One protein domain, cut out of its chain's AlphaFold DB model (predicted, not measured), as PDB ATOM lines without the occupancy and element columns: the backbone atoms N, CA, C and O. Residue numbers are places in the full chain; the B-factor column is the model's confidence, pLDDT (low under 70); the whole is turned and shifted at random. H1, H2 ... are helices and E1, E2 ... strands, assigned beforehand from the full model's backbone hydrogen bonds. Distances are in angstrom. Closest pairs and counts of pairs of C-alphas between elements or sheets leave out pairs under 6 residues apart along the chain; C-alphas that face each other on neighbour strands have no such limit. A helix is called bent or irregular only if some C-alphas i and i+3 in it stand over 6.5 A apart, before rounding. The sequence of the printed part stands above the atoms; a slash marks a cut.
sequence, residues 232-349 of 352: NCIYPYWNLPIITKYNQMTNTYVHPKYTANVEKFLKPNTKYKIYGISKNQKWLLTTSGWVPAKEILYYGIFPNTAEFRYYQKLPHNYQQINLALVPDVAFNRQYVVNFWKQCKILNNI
ATOM      1  N   ASN A 232     354.032 373.972 396.585       90.94
ATOM      2  CA  ASN A 232     353.748 372.559 396.310       90.94
ATOM      3  C   ASN A 232     352.431 372.356 395.535       90.94
ATOM      4  O   ASN A 232     352.297 371.358 394.833       90.94
ATOM      5  N   CYS A 233     351.495 373.307 395.611       92.56
ATOM      6  CA  CYS A 233     350.210 373.241 394.917       92.56
ATOM      7  C   CYS A 233     350.293 373.651 393.441       92.56
ATOM      8  O   CYS A 233     349.384 373.338 392.677       92.56
ATOM      9  N   ILE A 234     351.372 374.322 393.027       91.69
ATOM     10  CA  ILE A 234     351.636 374.653 391.615       91.69
ATOM     11  C   ILE A 234     352.582 373.659 390.938       91.69
ATOM     12  O   ILE A 234     352.655 373.617 389.710       91.69
ATOM     13  N   TYR A 235     353.308 372.866 391.733       87.31
ATOM     14  CA  TYR A 235     354.331 371.924 391.284       87.31
ATOM     15  C   TYR A 235     353.912 371.076 390.072       87.31
ATOM     16  O   TYR A 235     354.650 371.084 389.085       87.31
ATOM     17  N   PRO A 236     352.764 370.360 390.093       90.50
ATOM     18  CA  PRO A 236     352.428 369.450 388.999       90.50
ATOM     19  C   PRO A 236     352.081 370.183 387.702       90.50
ATOM     20  O   PRO A 236     352.038 369.553 386.655       90.50
ATOM     21  N   TYR A 237     351.851 371.496 387.756       91.69
ATOM     22  CA  TYR A 237     351.398 372.294 386.621       91.69
ATOM     23  C   TYR A 237     352.507 373.154 386.015       91.69
ATOM     24  O   TYR A 237     352.575 373.307 384.801       91.69
ATOM     25  N   TRP A 238     353.382 373.729 386.844       89.56
ATOM     26  CA  TRP A 238     354.254 374.851 386.463       89.56
ATOM     27  C   TRP A 238     355.162 374.595 385.251       89.56
ATOM     28  O   TRP A 238     355.432 375.503 384.458       89.56
ATOM     29  N   ASN A 239     355.660 373.367 385.119       86.94
ATOM     30  CA  ASN A 239     356.574 372.972 384.046       86.94
ATOM     31  C   ASN A 239     355.901 372.224 382.904       86.94
ATOM     32  O   ASN A 239     356.556 371.933 381.903       86.94
ATOM     33  N   LEU A 240     354.615 371.926 383.049       89.94
ATOM     34  CA  LEU A 240     353.862 371.280 382.002       89.94
ATOM     35  C   LEU A 240     353.405 372.306 380.964       89.94
ATOM     36  O   LEU A 240     353.106 373.457 381.304       89.94
ATOM     37  N   PRO A 241     353.357 371.914 379.683       93.00
ATOM     38  CA  PRO A 241     352.697 372.727 378.688       93.00
ATOM     39  C   PRO A 241     351.193 372.792 378.967       93.00
ATOM     40  O   PRO A 241     350.578 371.862 379.490       93.00
ATOM     41  N   ILE A 242     350.592 373.896 378.549       94.31
ATOM     42  CA  ILE A 242     349.146 374.027 378.402       94.31
ATOM     43  C   ILE A 242     348.797 373.948 376.922       94.31
ATOM     44  O   ILE A 242     349.589 374.366 376.079       94.31
ATOM     45  N   ILE A 243     347.626 373.421 376.598       92.44
ATOM     46  CA  ILE A 243     347.121 373.338 375.229       92.44
ATOM     47  C   ILE A 243     345.742 373.985 375.153       92.44
ATOM     48  O   ILE A 243     344.933 373.871 376.070       92.44
ATOM     49  N   THR A 244     345.484 374.724 374.085       88.62
ATOM     50  CA  THR A 244     344.172 375.323 373.815       88.62
ATOM     51  C   THR A 244     343.157 374.262 373.397       88.62
ATOM     52  O   THR A 244     343.518 373.207 372.871       88.62
ATOM     53  N   LYS A 245     341.867 374.540 373.616       80.12
ATOM     54  CA  LYS A 245     340.779 373.657 373.170       80.12
ATOM     55  C   LYS A 245     340.752 373.546 371.638       80.12
ATOM     56  O   LYS A 245     341.209 374.439 370.921       80.12
ATOM     57  N   TYR A 246     340.215 372.436 371.137       72.31
ATOM     58  CA  TYR A 246     340.120 372.173 369.701       72.31
ATOM     59  C   TYR A 246     339.286 373.245 368.978       72.31
ATOM     60  O   TYR A 246     338.251 373.687 369.475       72.31
ATOM     61  N   ASN A 247     339.743 373.638 367.784       74.38
ATOM     62  CA  ASN A 247     339.041 374.478 366.801       74.38
ATOM     63  C   ASN A 247     338.692 375.924 367.203       74.38
ATOM     64  O   ASN A 247     337.982 376.590 366.453       74.38
ATOM     65  N   GLN A 248     339.195 376.449 368.326       77.75
ATOM     66  CA  GLN A 248     338.913 377.830 368.738       77.75
ATOM     67  C   GLN A 248     340.176 378.590 369.131       77.75
ATOM     68  O   GLN A 248     341.014 378.106 369.893       77.75
ATOM     69  N   MET A 249     340.304 379.807 368.600       89.06
ATOM     70  CA  MET A 249     341.286 380.770 369.091       89.06
ATOM     71  C   MET A 249     340.911 381.150 370.524       89.06
ATOM     72  O   MET A 249     339.740 381.375 370.820       89.06
ATOM     73  N   THR A 250     341.893 381.207 371.420       93.50
ATOM     74  CA  THR A 250     341.665 381.595 372.821       93.50
ATOM     75  C   THR A 250     342.200 382.998 373.057       93.50
ATOM     76  O   THR A 250     343.361 383.265 372.749       93.50
ATOM     77  N   ASN A 251     341.375 383.890 373.601       95.75
ATOM     78  CA  ASN A 251     341.784 385.266 373.876       95.75
ATOM     79  C   ASN A 251     342.825 385.305 374.996       95.75
ATOM     80  O   ASN A 251     342.708 384.598 376.000       95.75
ATOM     81  N   THR A 252     343.812 386.181 374.850       97.50
ATOM     82  CA  THR A 252     344.712 386.562 375.939       97.50
ATOM     83  C   THR A 252     344.507 388.022 376.304       97.50
ATOM     84  O   THR A 252     344.048 388.821 375.492       97.50
ATOM     85  N   TYR A 253     344.845 388.375 377.535       97.25
ATOM     86  CA  TYR A 253     344.549 389.667 378.134       97.25
ATOM     87  C   TYR A 253     345.824 390.297 378.689       97.25
ATOM     88  O   TYR A 253     346.708 389.592 379.174       97.25
ATOM     89  N   VAL A 254     345.881 391.630 378.681       94.88
ATOM     90  CA  VAL A 254     347.028 392.381 379.230       94.88
ATOM     91  C   VAL A 254     347.151 392.201 380.750       94.88
ATOM     92  O   VAL A 254     348.253 392.197 381.288       94.88
ATOM     93  N   HIS A 255     346.023 391.995 381.438       95.25
ATOM     94  CA  HIS A 255     345.946 391.720 382.876       95.25
ATOM     95  C   HIS A 255     345.081 390.473 383.132       95.25
ATOM     96  O   HIS A 255     344.195 390.179 382.327       95.25
ATOM     97  N   PRO A 256     345.244 389.766 384.267       96.12
ATOM     98  CA  PRO A 256     344.507 388.553 384.622       96.12
ATOM     99  C   PRO A 256     343.067 388.851 385.091       96.12
ATOM    100  O   PRO A 256     342.660 388.528 386.213       96.12
ATOM    101  N   LYS A 257     342.285 389.512 384.232       94.44
ATOM    102  CA  LYS A 257     340.866 389.842 384.420       94.44
ATOM    103  C   LYS A 257     340.170 389.985 383.063       94.44
ATOM    104  O   LYS A 257     340.736 390.548 382.136       94.44
ATOM    105  N   TYR A 258     338.907 389.564 382.972       92.94
ATOM    106  CA  TYR A 258     338.125 389.648 381.724       92.94
ATOM    107  C   TYR A 258     337.832 391.078 381.262       92.94
ATOM    108  O   TYR A 258     337.562 391.294 380.089       92.94
ATOM    109  N   THR A 259     337.865 392.051 382.174       91.81
ATOM    110  CA  THR A 259     337.645 393.468 381.849       91.81
ATOM    111  C   THR A 259     338.893 394.158 381.299       91.81
ATOM    112  O   THR A 259     338.839 395.341 380.976       91.81
ATOM    113  N   ALA A 260     340.033 393.465 381.240       92.62
ATOM    114  CA  ALA A 260     341.231 393.990 380.605       92.62
ATOM    115  C   ALA A 260     341.107 393.923 379.081       92.62
ATOM    116  O   ALA A 260     340.366 393.107 378.536       92.62
ATOM    117  N   ASN A 261     341.883 394.756 378.393       94.00
ATOM    118  CA  ASN A 261     341.966 394.694 376.941       94.00
ATOM    119  C   ASN A 261     342.537 393.342 376.499       94.00
ATOM    120  O   ASN A 261     343.475 392.819 377.117       94.00
ATOM    121  N   VAL A 262     341.982 392.813 375.409       95.06
ATOM    122  CA  VAL A 262     342.550 391.661 374.707       95.06
ATOM    123  C   VAL A 262     343.914 392.069 374.157       95.06
ATOM    124  O   VAL A 262     344.046 393.108 373.513       95.06
ATOM    125  N   GLU A 263     344.930 391.264 374.447       91.19
ATOM    126  CA  GLU A 263     346.301 391.489 374.003       91.19
ATOM    127  C   GLU A 263     346.548 390.795 372.660       91.19
ATOM    128  O   GLU A 263     346.915 391.441 371.678       91.19
ATOM    129  N   LYS A 264     346.342 389.472 372.617       95.50
ATOM    130  CA  LYS A 264     346.528 388.605 371.444       95.50
ATOM    131  C   LYS A 264     345.594 387.388 371.545       95.50
ATOM    132  O   LYS A 264     344.609 387.378 372.283       95.50
ATOM    133  N   PHE A 265     345.922 386.350 370.781       94.12
ATOM    134  CA  PHE A 265     345.210 385.085 370.753       94.12
ATOM    135  C   PHE A 265     346.194 383.913 370.780       94.12
ATOM    136  O   PHE A 265     347.308 383.993 370.248       94.12
ATOM    137  N   LEU A 266     345.765 382.806 371.376       94.75
ATOM    138  CA  LEU A 266     346.418 381.507 371.278       94.75
ATOM    139  C   LEU A 266     345.774 380.700 370.149       94.75
ATOM    140  O   LEU A 266     344.548 380.654 370.033       94.75
ATOM    141  N   LYS A 267     346.608 380.046 369.340       92.12
ATOM    142  CA  LYS A 267     346.171 379.170 368.252       92.12
ATOM    143  C   LYS A 267     345.532 377.900 368.819       92.12
ATOM    144  O   LYS A 267     346.014 377.415 369.847       92.12
ATOM    145  N   PRO A 268     344.504 377.334 368.163       88.25
ATOM    146  CA  PRO A 268     343.923 376.052 368.548       88.25
ATOM    147  C   PRO A 268     344.965 374.929 368.538       88.25
ATOM    148  O   PRO A 268     345.920 374.973 367.758       88.25
ATOM    149  N   ASN A 269     344.767 373.920 369.390       85.69
ATOM    150  CA  ASN A 269     345.592 372.709 369.470       85.69
ATOM    151  C   ASN A 269     347.112 372.978 369.522       85.69
ATOM    152  O   ASN A 269     347.922 372.222 368.991       85.69
ATOM    153  N   THR A 270     347.516 374.101 370.121       89.44
ATOM    154  CA  THR A 270     348.922 374.515 370.190       89.44
ATOM    155  C   THR A 270     349.388 374.493 371.638       89.44
ATOM    156  O   THR A 270     348.683 374.954 372.536       89.44
ATOM    157  N   LYS A 271     350.584 373.941 371.868       92.38
ATOM    158  CA  LYS A 271     351.198 373.840 373.196       92.38
ATOM    159  C   LYS A 271     351.918 375.145 373.549       92.38
ATOM    160  O   LYS A 271     352.733 375.638 372.773       92.38
ATOM    161  N   TYR A 272     351.669 375.658 374.747       94.88
ATOM    162  CA  TYR A 272     352.264 376.875 375.295       94.88
ATOM    163  C   TYR A 272     352.896 376.610 376.662       94.88
ATOM    164  O   TYR A 272     352.508 375.685 377.373       94.88
ATOM    165  N   LYS A 273     353.873 377.436 377.044       95.12
ATOM    166  CA  LYS A 273     354.482 377.408 378.382       95.12
ATOM    167  C   LYS A 273     353.789 378.408 379.305       95.12
ATOM    168  O   LYS A 273     353.384 379.480 378.861       95.12
ATOM    169  N   ILE A 274     353.735 378.075 380.593       95.38
ATOM    170  CA  ILE A 274     353.284 378.978 381.657       95.38
ATOM    171  C   ILE A 274     354.467 379.843 382.098       95.38
ATOM    172  O   ILE A 274     355.499 379.307 382.491       95.38
ATOM    173  N   TYR A 275     354.323 381.164 382.054       95.75
ATOM    174  CA  TYR A 275     355.328 382.137 382.497       95.75
ATOM    175  C   TYR A 275     354.990 382.798 383.829       95.75
ATOM    176  O   TYR A 275     355.876 383.355 384.465       95.75
ATOM    177  N   GLY A 276     353.744 382.715 384.278       96.12
ATOM    178  CA  GLY A 276     353.291 383.343 385.509       96.12
ATOM    179  C   GLY A 276     351.926 382.824 385.919       96.12
ATOM    180  O   GLY A 276     351.201 382.257 385.100       96.12
ATOM    181  N   ILE A 277     351.604 382.983 387.197       96.31
ATOM    182  CA  ILE A 277     350.341 382.538 387.783       96.31
ATOM    183  C   ILE A 277     349.710 383.703 388.536       96.31
ATOM    184  O   ILE A 277     350.377 384.359 389.335       96.31
ATOM    185  N   SER A 278     348.408 383.902 388.334       96.06
ATOM    186  CA  SER A 278     347.628 384.903 389.056       96.06
ATOM    187  C   SER A 278     346.331 384.346 389.624       96.06
ATOM    188  O   SER A 278     345.819 383.307 389.190       96.06
ATOM    189  N   LYS A 279     345.768 385.094 390.580       92.44
ATOM    190  CA  LYS A 279     344.451 384.862 391.190       92.44
ATOM    191  C   LYS A 279     344.264 383.409 391.646       92.44
ATOM    192  O   LYS A 279     343.208 382.819 391.418       92.44
ATOM    193  N   ASN A 280     345.285 382.849 392.296       89.56
ATOM    194  CA  ASN A 280     345.327 381.472 392.789       89.56
ATOM    195  C   ASN A 280     345.089 380.440 391.667       89.56
ATOM    196  O   ASN A 280     344.156 379.646 391.738       89.56
ATOM    197  N   GLN A 281     345.929 380.470 390.626       90.94
ATOM    198  CA  GLN A 281     345.893 379.570 389.454       90.94
ATOM    199  C   GLN A 281     344.727 379.762 388.477       90.94
ATOM    200  O   GLN A 281     344.650 379.052 387.482       90.94
ATOM    201  N   LYS A 282     343.841 380.743 388.686       94.31
ATOM    202  CA  LYS A 282     342.732 381.002 387.750       94.31
ATOM    203  C   LYS A 282     343.189 381.622 386.428       94.31
ATOM    204  O   LYS A 282     342.443 381.573 385.451       94.31
ATOM    205  N   TRP A 283     344.387 382.198 386.405       97.19
ATOM    206  CA  TRP A 283     344.975 382.850 385.242       97.19
ATOM    207  C   TRP A 283     346.437 382.456 385.088       97.19
ATOM    208  O   TRP A 283     347.181 382.397 386.071       97.19
ATOM    209  N   LEU A 284     346.837 382.223 383.841       97.19
ATOM    210  CA  LEU A 284     348.177 381.799 383.462       97.19
ATOM    211  C   LEU A 284     348.747 382.789 382.452       97.19
ATOM    212  O   LEU A 284     348.074 383.139 381.486       97.19
ATOM    213  N   LEU A 285     349.983 383.230 382.649       97.44
ATOM    214  CA  LEU A 285     350.669 384.059 381.663       97.44
ATOM    215  C   LEU A 285     351.321 383.170 380.601       97.44
ATOM    216  O   LEU A 285     352.015 382.209 380.932       97.44
ATOM    217  N   THR A 286     351.148 383.525 379.332       96.44
ATOM    218  CA  THR A 286     351.841 382.928 378.180       96.44
ATOM    219  C   THR A 286     352.686 383.983 377.463       96.44
ATOM    220  O   THR A 286     352.630 385.162 377.804       96.44
ATOM    221  N   THR A 287     353.417 383.603 376.411       94.56
ATOM    222  CA  THR A 287     354.091 384.573 375.524       94.56
ATOM    223  C   THR A 287     353.130 385.498 374.771       94.56
ATOM    224  O   THR A 287     353.571 386.492 374.198       94.56
ATOM    225  N   SER A 288     351.836 385.169 374.737       95.56
ATOM    226  CA  SER A 288     350.800 385.975 374.086       95.56
ATOM    227  C   SER A 288     349.974 386.812 375.069       95.56
ATOM    228  O   SER A 288     349.112 387.551 374.609       95.56
ATOM    229  N   GLY A 289     350.185 386.690 376.382       96.75
ATOM    230  CA  GLY A 289     349.410 387.391 377.418       96.75
ATOM    231  C   GLY A 289     348.738 386.446 378.418       96.75
ATOM    232  O   GLY A 289     348.968 385.227 378.395       96.75
ATOM    233  N   TRP A 290     347.922 387.003 379.316       97.88
ATOM    234  CA  TRP A 290     347.199 386.257 380.352       97.88
ATOM    235  C   TRP A 290     346.007 385.502 379.772       97.88
ATOM    236  O   TRP A 290     345.166 386.093 379.108       97.88
ATOM    237  N   VAL A 291     345.890 384.210 380.065       97.19
ATOM    238  CA  VAL A 291     344.765 383.363 379.651       97.19
ATOM    239  C   VAL A 291     344.041 382.801 380.879       97.19
ATOM    240  O   VAL A 291     344.704 382.407 381.850       97.19
ATOM    241  N   PRO A 292     342.699 382.740 380.884       96.44
ATOM    242  CA  PRO A 292     341.978 382.042 381.936       96.44
ATOM    243  C   PRO A 292     342.292 380.547 381.919       96.44
ATOM    244  O   PRO A 292     342.168 379.888 380.888       96.44
ATOM    245  N   ALA A 293     342.611 379.974 383.079       94.44
ATOM    246  CA  ALA A 293     342.945 378.555 383.179       94.44
ATOM    247  C   ALA A 293     341.812 377.656 382.647       94.44
ATOM    248  O   ALA A 293     342.078 376.689 381.948       94.44
ATOM    249  N   LYS A 294     340.539 378.022 382.861       93.25
ATOM    250  CA  LYS A 294     339.372 377.255 382.369       93.25
ATOM    251  C   LYS A 294     339.252 377.155 380.835       93.25
ATOM    252  O   LYS A 294     338.449 376.362 380.330       93.25
ATOM    253  N   GLU A 295     339.977 377.988 380.090       92.31
ATOM    254  CA  GLU A 295     339.949 378.017 378.621       92.31
ATOM    255  C   GLU A 295     341.050 377.157 377.991       92.31
ATOM    256  O   GLU A 295     340.976 376.839 376.808       92.31
ATOM    257  N   ILE A 296     342.012 376.700 378.792       93.31
ATOM    258  CA  ILE A 296     343.098 375.819 378.364       93.31
ATOM    259  C   ILE A 296     342.961 374.438 379.005       93.31
ATOM    260  O   ILE A 296     342.140 374.228 379.897       93.31
ATOM    261  N   LEU A 297     343.774 373.494 378.552       93.25
ATOM    262  CA  LEU A 297     343.957 372.181 379.154       93.25
ATOM    263  C   LEU A 297     345.408 372.042 379.624       93.25
ATOM    264  O   LEU A 297     346.334 372.394 378.894       93.25
ATOM    265  N   TYR A 298     345.627 371.500 380.819       93.62
ATOM    266  CA  TYR A 298     346.963 371.111 381.274       93.62
ATOM    267  C   TYR A 298     347.374 369.804 380.594       93.62
ATOM    268  O   TYR A 298     346.659 368.804 380.678       93.62
ATOM    269  N   TYR A 299     348.527 369.797 379.925       92.12
ATOM    270  CA  TYR A 299     349.003 368.659 379.141       92.12
ATOM    271  C   TYR A 299     350.206 367.991 379.812       92.12
ATOM    272  O   TYR A 299     351.189 368.656 380.124       92.12
ATOM    273  N   GLY A 300     350.170 366.666 379.986       88.38
ATOM    274  CA  GLY A 300     351.268 365.892 380.594       88.38
ATOM    275  C   GLY A 300     350.948 365.268 381.956       88.38
ATOM    276  O   GLY A 300     351.745 364.487 382.473       88.38
ATOM    277  N   ILE A 301     349.770 365.550 382.521       90.81
ATOM    278  CA  ILE A 301     349.273 364.905 383.747       90.81
ATOM    279  C   ILE A 301     348.582 363.584 383.368       90.81
ATOM    280  O   ILE A 301     347.371 363.434 383.498       90.81
ATOM    281  N   PHE A 302     349.359 362.641 382.835       89.69
ATOM    282  CA  PHE A 302     348.864 361.338 382.387       89.69
ATOM    283  C   PHE A 302     349.038 360.256 383.462       89.69
ATOM    284  O   PHE A 302     349.938 360.371 384.297       89.69
ATOM    285  N   PRO A 303     348.236 359.175 383.440       88.56
ATOM    286  CA  PRO A 303     348.418 358.055 384.357       88.56
ATOM    287  C   PRO A 303     349.871 357.561 384.398       88.56
ATOM    288  O   PRO A 303     350.562 357.525 383.380       88.56
ATOM    289  N   ASN A 304     350.333 357.172 385.587       86.00
ATOM    290  CA  ASN A 304     351.687 356.667 385.861       86.00
ATOM    291  C   ASN A 304     352.849 357.674 385.704       86.00
ATOM    292  O   ASN A 304     354.005 357.285 385.882       86.00
ATOM    293  N   THR A 305     352.594 358.965 385.452       86.38
ATOM    294  CA  THR A 305     353.656 359.989 385.483       86.38
ATOM    295  C   THR A 305     353.963 360.467 386.907       86.38
ATOM    296  O   THR A 305     353.200 360.256 387.857       86.38
ATOM    297  N   ALA A 306     355.118 361.115 387.100       87.75
ATOM    298  CA  ALA A 306     355.440 361.742 388.382       87.75
ATOM    299  C   ALA A 306     354.454 362.877 388.695       87.75
ATOM    300  O   ALA A 306     353.972 362.987 389.819       87.75
ATOM    301  N   GLU A 307     354.108 363.666 387.685       88.69
ATOM    302  CA  GLU A 307     353.183 364.791 387.746       88.69
ATOM    303  C   GLU A 307     351.786 364.341 388.166       88.69
ATOM    304  O   GLU A 307     351.192 364.973 389.035       88.69
ATOM    305  N   PHE A 308     351.296 363.212 387.644       91.56
ATOM    306  CA  PHE A 308     350.023 362.628 388.068       91.56
ATOM    307  C   PHE A 308     350.047 362.199 389.539       91.56
ATOM    308  O   PHE A 308     349.122 362.516 390.284       91.56
ATOM    309  N   ARG A 309     351.144 361.593 390.016       91.75
ATOM    310  CA  ARG A 309     351.302 361.259 391.446       91.75
ATOM    311  C   ARG A 309     351.309 362.497 392.346       91.75
ATOM    312  O   ARG A 309     350.791 362.439 393.458       91.75
ATOM    313  N   TYR A 310     351.900 363.609 391.903       91.50
ATOM    314  CA  TYR A 310     351.850 364.876 392.642       91.50
ATOM    315  C   TYR A 310     350.458 365.509 392.593       91.50
ATOM    316  O   TYR A 310     349.964 365.951 393.625       91.50
ATOM    317  N   TYR A 311     349.813 365.502 391.425       93.75
ATOM    318  CA  TYR A 311     348.451 365.989 391.222       93.75
ATOM    319  C   TYR A 311     347.448 365.285 392.148       93.75
ATOM    320  O   TYR A 311     346.666 365.946 392.829       93.75
ATOM    321  N   GLN A 312     347.522 363.955 392.252       93.88
ATOM    322  CA  GLN A 312     346.644 363.159 393.119       93.88
ATOM    323  C   GLN A 312     346.773 363.510 394.607       93.88
ATOM    324  O   GLN A 312     345.826 363.322 395.364       93.88
ATOM    325  N   LYS A 313     347.928 364.030 395.034       94.19
ATOM    326  CA  LYS A 313     348.184 364.437 396.424       94.19
ATOM    327  C   LYS A 313     347.757 365.873 396.723       94.19
ATOM    328  O   LYS A 313     347.868 366.306 397.869       94.19
ATOM    329  N   LEU A 314     347.334 366.636 395.716       94.25
ATOM    330  CA  LEU A 314     346.891 368.007 395.928       94.25
ATOM    331  C   LEU A 314     345.566 368.049 396.696       94.25
ATOM    332  O   LEU A 314     344.689 367.225 396.438       94.25
ATOM    333  N   PRO A 315     345.365 369.051 397.568       94.19
ATOM    334  CA  PRO A 315     344.038 369.350 398.084       94.19
ATOM    335  C   PRO A 315     343.064 369.645 396.934       94.19
ATOM    336  O   PRO A 315     343.434 370.299 395.955       94.19
ATOM    337  N   HIS A 316     341.810 369.208 397.069       90.31
ATOM    338  CA  HIS A 316     340.799 369.276 396.007       90.31
ATOM    339  C   HIS A 316     340.617 370.690 395.424       90.31
ATOM    340  O   HIS A 316     340.428 370.865 394.227       90.31
ATOM    341  N   ASN A 317     340.730 371.734 396.247       89.81
ATOM    342  CA  ASN A 317     340.597 373.126 395.808       89.81
ATOM    343  C   ASN A 317     341.758 373.634 394.926       89.81
ATOM    344  O   ASN A 317     341.630 374.702 394.332       89.81
ATOM    345  N   TYR A 318     342.874 372.901 394.838       91.75
ATOM    346  CA  TYR A 318     343.994 373.203 393.938       91.75
ATOM    347  C   TYR A 318     344.079 372.248 392.741       91.75
ATOM    348  O   TYR A 318     344.883 372.493 391.841       91.75
ATOM    349  N   GLN A 319     343.257 371.194 392.708       93.06
ATOM    350  CA  GLN A 319     343.203 370.255 391.595       93.06
ATOM    351  C   GLN A 319     342.497 370.884 390.391       93.06
ATOM    352  O   GLN A 319     341.301 371.171 390.408       93.06
ATOM    353  N   GLN A 320     343.254 371.092 389.318       91.31
ATOM    354  CA  GLN A 320     342.722 371.550 388.037       91.31
ATOM    355  C   GLN A 320     341.976 370.410 387.334       91.31
ATOM    356  O   GLN A 320     342.524 369.320 387.183       91.31
ATOM    357  N   ILE A 321     340.739 370.651 386.898       90.88
ATOM    358  CA  ILE A 321     339.885 369.635 386.246       90.88
ATOM    359  C   ILE A 321     340.032 369.615 384.719       90.88
ATOM    360  O   ILE A 321     339.674 368.656 384.046       90.88
ATOM    361  N   ASN A 322     340.568 370.692 384.158       91.62
ATOM    362  CA  ASN A 322     340.805 370.892 382.739       91.62
ATOM    363  C   ASN A 322     342.129 370.228 382.327       91.62
ATOM    364  O   ASN A 322     343.107 370.897 382.005       91.62
ATOM    365  N   LEU A 323     342.178 368.899 382.388       91.62
ATOM    366  CA  LEU A 323     343.335 368.103 381.979       91.62
ATOM    367  C   LEU A 323     343.160 367.588 380.548       91.62
ATOM    368  O   LEU A 323     342.060 367.217 380.141       91.62
ATOM    369  N   ALA A 324     344.248 367.528 379.783       88.94
ATOM    370  CA  ALA A 324     344.257 366.792 378.526       88.94
ATOM    371  C   ALA A 324     344.214 365.284 378.824       88.94
ATOM    372  O   ALA A 324     345.077 364.770 379.533       88.94
ATOM    373  N   LEU A 325     343.210 364.582 378.290       80.38
ATOM    374  CA  LEU A 325     342.955 363.169 378.607       80.38
ATOM    375  C   LEU A 325     343.779 362.188 377.766       80.38
ATOM    376  O   LEU A 325     343.982 361.051 378.182       80.38
ATOM    377  N   VAL A 326     344.255 362.614 376.594       73.12
ATOM    378  CA  VAL A 326     344.959 361.747 375.643       73.12
ATOM    379  C   VAL A 326     346.320 362.362 375.307       73.12
ATOM    380  O   VAL A 326     346.379 363.558 375.002       73.12
ATOM    381  N   PRO A 327     347.423 361.594 375.369       65.62
ATOM    382  CA  PRO A 327     348.700 362.024 374.823       65.62
ATOM    383  C   PRO A 327     348.563 362.213 373.315       65.62
ATOM    384  O   PRO A 327     348.138 361.306 372.603       65.62
ATOM    385  N   ASP A 328     348.949 363.382 372.823       59.22
ATOM    386  CA  ASP A 328     349.134 363.586 371.392       59.22
ATOM    387  C   ASP A 328     350.317 362.701 370.959       59.22
ATOM    388  O   ASP A 328     351.383 362.762 371.582       59.22
ATOM    389  N   VAL A 329     350.127 361.838 369.955       47.34
ATOM    390  CA  VAL A 329     350.998 360.675 369.643       47.34
ATOM    391  C   VAL A 329     352.413 361.077 369.171       47.34
ATOM    392  O   VAL A 329     353.269 360.236 368.921       47.34
ATOM    393  N   ALA A 330     352.730 362.371 369.140       44.25
ATOM    394  CA  ALA A 330     354.071 362.891 368.903       44.25
ATOM    395  C   ALA A 330     354.677 363.521 370.176       44.25
ATOM    396  O   ALA A 330     354.505 364.716 370.441       44.25
ATOM    397  N   PHE A 331     355.461 362.757 370.952       45.66
ATOM    398  CA  PHE A 331     356.488 363.367 371.807       45.66
ATOM    399  C   PHE A 331     357.758 362.520 371.960       45.66
ATOM    400  O   PHE A 331     357.757 361.440 372.547       45.66
ATOM    401  N   ASN A 332     358.867 363.109 371.502       39.94
ATOM    402  CA  ASN A 332     360.229 362.789 371.915       39.94
ATOM    403  C   ASN A 332     360.436 363.236 373.367       39.94
ATOM    404  O   ASN A 332     360.262 364.411 373.680       39.94
ATOM    405  N   ARG A 333     360.839 362.309 374.243       40.00
ATOM    406  CA  ARG A 333     361.165 362.561 375.658       40.00
ATOM    407  C   ARG A 333     362.090 363.781 375.808       40.00
ATOM    408  O   ARG A 333     363.247 363.728 375.407       40.00
ATOM    409  N   GLN A 334     361.614 364.848 376.450       44.28
ATOM    410  CA  GLN A 334     362.496 365.858 377.040       44.28
ATOM    411  C   GLN A 334     362.765 365.495 378.501       44.28
ATOM    412  O   GLN A 334     361.855 365.117 379.238       44.28
ATOM    413  N   TYR A 335     364.031 365.585 378.905       43.03
ATOM    414  CA  TYR A 335     364.491 365.262 380.252       43.03
ATOM    415  C   TYR A 335     363.825 366.168 381.298       43.03
ATOM    416  O   TYR A 335     364.019 367.384 381.307       43.03
ATOM    417  N   VAL A 336     363.060 365.558 382.205       49.44
ATOM    418  CA  VAL A 336     362.441 366.232 383.351       49.44
ATOM    419  C   VAL A 336     363.529 366.541 384.378       49.44
ATOM    420  O   VAL A 336     364.030 365.656 385.072       49.44
ATOM    421  N   VAL A 337     363.920 367.809 384.484       54.72
ATOM    422  CA  VAL A 337     364.736 368.280 385.609       54.72
ATOM    423  C   VAL A 337     363.830 368.362 386.839       54.72
ATOM    424  O   VAL A 337     362.749 368.939 386.770       54.72
ATOM    425  N   ASN A 338     364.265 367.795 387.970       65.94
ATOM    426  CA  ASN A 338     363.547 367.876 389.248       65.94
ATOM    427  C   ASN A 338     363.115 369.333 389.532       65.94
ATOM    428  O   ASN A 338     363.948 370.240 389.531       65.94
ATOM    429  N   PHE A 339     361.827 369.564 389.791       64.38
ATOM    430  CA  PHE A 339     361.266 370.900 390.031       64.38
ATOM    431  C   PHE A 339     361.996 371.674 391.128       64.38
ATOM    432  O   PHE A 339     362.207 372.870 390.973       64.38
ATOM    433  N   TRP A 340     362.443 371.025 392.210       69.00
ATOM    434  CA  TRP A 340     363.201 371.701 393.269       69.00
ATOM    435  C   TRP A 340     364.567 372.173 392.769       69.00
ATOM    436  O   TRP A 340     365.026 373.257 393.131       69.00
ATOM    437  N   LYS A 341     365.195 371.401 391.876       69.19
ATOM    438  CA  LYS A 341     366.411 371.817 391.168       69.19
ATOM    439  C   LYS A 341     366.115 372.992 390.232       69.19
ATOM    440  O   LYS A 341     366.916 373.914 390.157       69.19
ATOM    441  N   GLN A 342     364.950 373.022 389.590       64.88
ATOM    442  CA  GLN A 342     364.549 374.137 388.732       64.88
ATOM    443  C   GLN A 342     364.148 375.399 389.508       64.88
ATOM    444  O   GLN A 342     364.475 376.490 389.061       64.88
ATOM    445  N   CYS A 343     363.523 375.279 390.681       67.31
ATOM    446  CA  CYS A 343     363.278 376.410 391.580       67.31
ATOM    447  C   CYS A 343     364.603 377.053 391.996       67.31
ATOM    448  O   CYS A 343     364.749 378.268 391.919       67.31
ATOM    449  N   LYS A 344     365.606 376.232 392.345       69.06
ATOM    450  CA  LYS A 344     366.969 376.717 392.606       69.06
ATOM    451  C   LYS A 344     367.571 377.417 391.387       69.06
ATOM    452  O   LYS A 344     368.167 378.471 391.552       69.06
ATOM    453  N   ILE A 345     367.396 376.873 390.179       71.38
ATOM    454  CA  ILE A 345     367.867 377.514 388.940       71.38
ATOM    455  C   ILE A 345     367.176 378.866 388.732       71.38
ATOM    456  O   ILE A 345     367.869 379.859 388.571       71.38
ATOM    457  N   LEU A 346     365.843 378.932 388.799       68.06
ATOM    458  CA  LEU A 346     365.078 380.176 388.638       68.06
ATOM    459  C   LEU A 346     365.475 381.245 389.670       68.06
ATOM    460  O   LEU A 346     365.496 382.427 389.344       68.06
ATOM    461  N   ASN A 347     365.849 380.827 390.879       70.25
ATOM    462  CA  ASN A 347     366.340 381.724 391.925       70.25
ATOM    463  C   ASN A 347     367.819 382.127 391.747       70.25
ATOM    464  O   ASN A 347     368.238 383.124 392.325       70.25
ATOM    465  N   ASN A 348     368.597 381.387 390.944       56.19
ATOM    466  CA  ASN A 348     370.036 381.593 390.727       56.19
ATOM    467  C   ASN A 348     370.395 382.214 389.364       56.19
ATOM    468  O   ASN A 348     371.581 382.432 389.108       56.19
ATOM    469  N   ILE A 349     369.429 382.501 388.483       46.09
ATOM    470  CA  ILE A 349     369.697 383.240 387.239       46.09
ATOM    471  C   ILE A 349     370.093 384.676 387.619       46.09
ATOM    472  O   ILE A 349     369.242 385.528 387.875       46.09
TER     473      ILE A 349
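What this domain is: This is residues 232 to 349 of the 352 residues of the protein "GP-PDE domain-containing protein" of Lactobacillus iners LactinV 03V1-b (UniProt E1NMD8). A small, loosely formed group of short strands makes one half: the three-stranded sheet E4 E5 E6, the hairpin of E2 and E3 packed beside its strand E6, and the short pair E1 and E7 between these and the helices. H1 and H2 cross at the other end, and H3 follows after a long link, with residues 329 to 335 of that link and 343 to 349 sticking out. The printed part has 118 residues, with three named helices and seven named strands in the order H1 E1 E2 E3 E4 E5 E6 E7 H2 H3; the sheets E4 E5 E6, E2 E3 and E1 E7 are each antiparallel. The class is mixed, helices and strands, with under half of the residues in named elements. The whole is compact, with a radius of gyration of the C-alphas of 14.4 A, and spans 37 by 35 by 30 A.

How they stand to each other: E4, residues 276 to 278, E5, residues 283 to 286, and E6, residues 289 to 292, form a meander, each strand the antiparallel neighbour of the one before; E4 and E6 are its edge strands. E4 and E5 are a hairpin at 158 degrees, with N 285 and O 276 within hydrogen-bond range at 2.9 A. E5 and E6 are a hairpin at 146 degrees, with N 291 and O 284 at 2.8 A. E2, residues 250 to 253, has 9 pairs of C-alphas within 8 A of E6, the closest being those of Tyr 253 and Trp 290, 4.9 A apart. E2 forms an antiparallel hairpin with E3, residues 262 to 266, at 146 degrees, with N 252 and O 264 at 2.9 A. E1, residues 242 to 244, and E7, residues 296 to 298, are antiparallel neighbours at 146 degrees, with N 243 and O 297 at 2.8 A. Residues 242 to 243 of E1 also pair, antiparallel, with residues 271 to 272. H1, residues 232 to 238, touches H2, residues 306 to 312, at a steep tilt of 53 degrees, opposite ways; their closest C-alphas are those of Pro 236 and Glu 307, 4.9 A apart. H1 is only just not on the sheet of E4, E5 and E6, with 4 pairs of C-alphas within 10 A. H3, residues 339 to 348, is close to H1 but not clearly touching, about perpendicular at 86 degrees, the closest C-alphas being those of Tyr 235 and Phe 339, 7.1 A apart. H2 and H3 are apart. In H2 and H3 each O i to N i+4 pair is within hydrogen-bond range; H1 has 1 of 3, and 1 of 4 O i to N i+3 pairs.

Where its parts are: E5 measures 9.8 A and E6 10.2 A from first to last C-alpha; C-alpha 283 is at (344.975, 382.850, 385.242). E2 measures 10.1 A and E3 11.4 A, while E1, E4 and E7 have three residues each. H1 begins with C-alpha 232 at (353.748, 372.559, 396.310) and measures 10.1 A; it is irregular, with C-alphas 233 and 236 7.4 A apart. H2 measures 10.1 A. H3 measures 13.8 A and ends with C-alpha 348 at (370.036, 381.593, 390.727).

The domain as a whole: The two C-alphas farthest apart, those of Asn 261 and Asn 304, are 40.3 A apart. The printed part has no cut. The link from H2 to H3, residues 313 to 338, is long; the other links are tight or short. Without the stretches that stand free, the body spans 38 by 27 by 26 A. The mean pLDDT of the printed part is 84.9, and residues 327 to 344, 346 and 348 to 349 of this model are under 70.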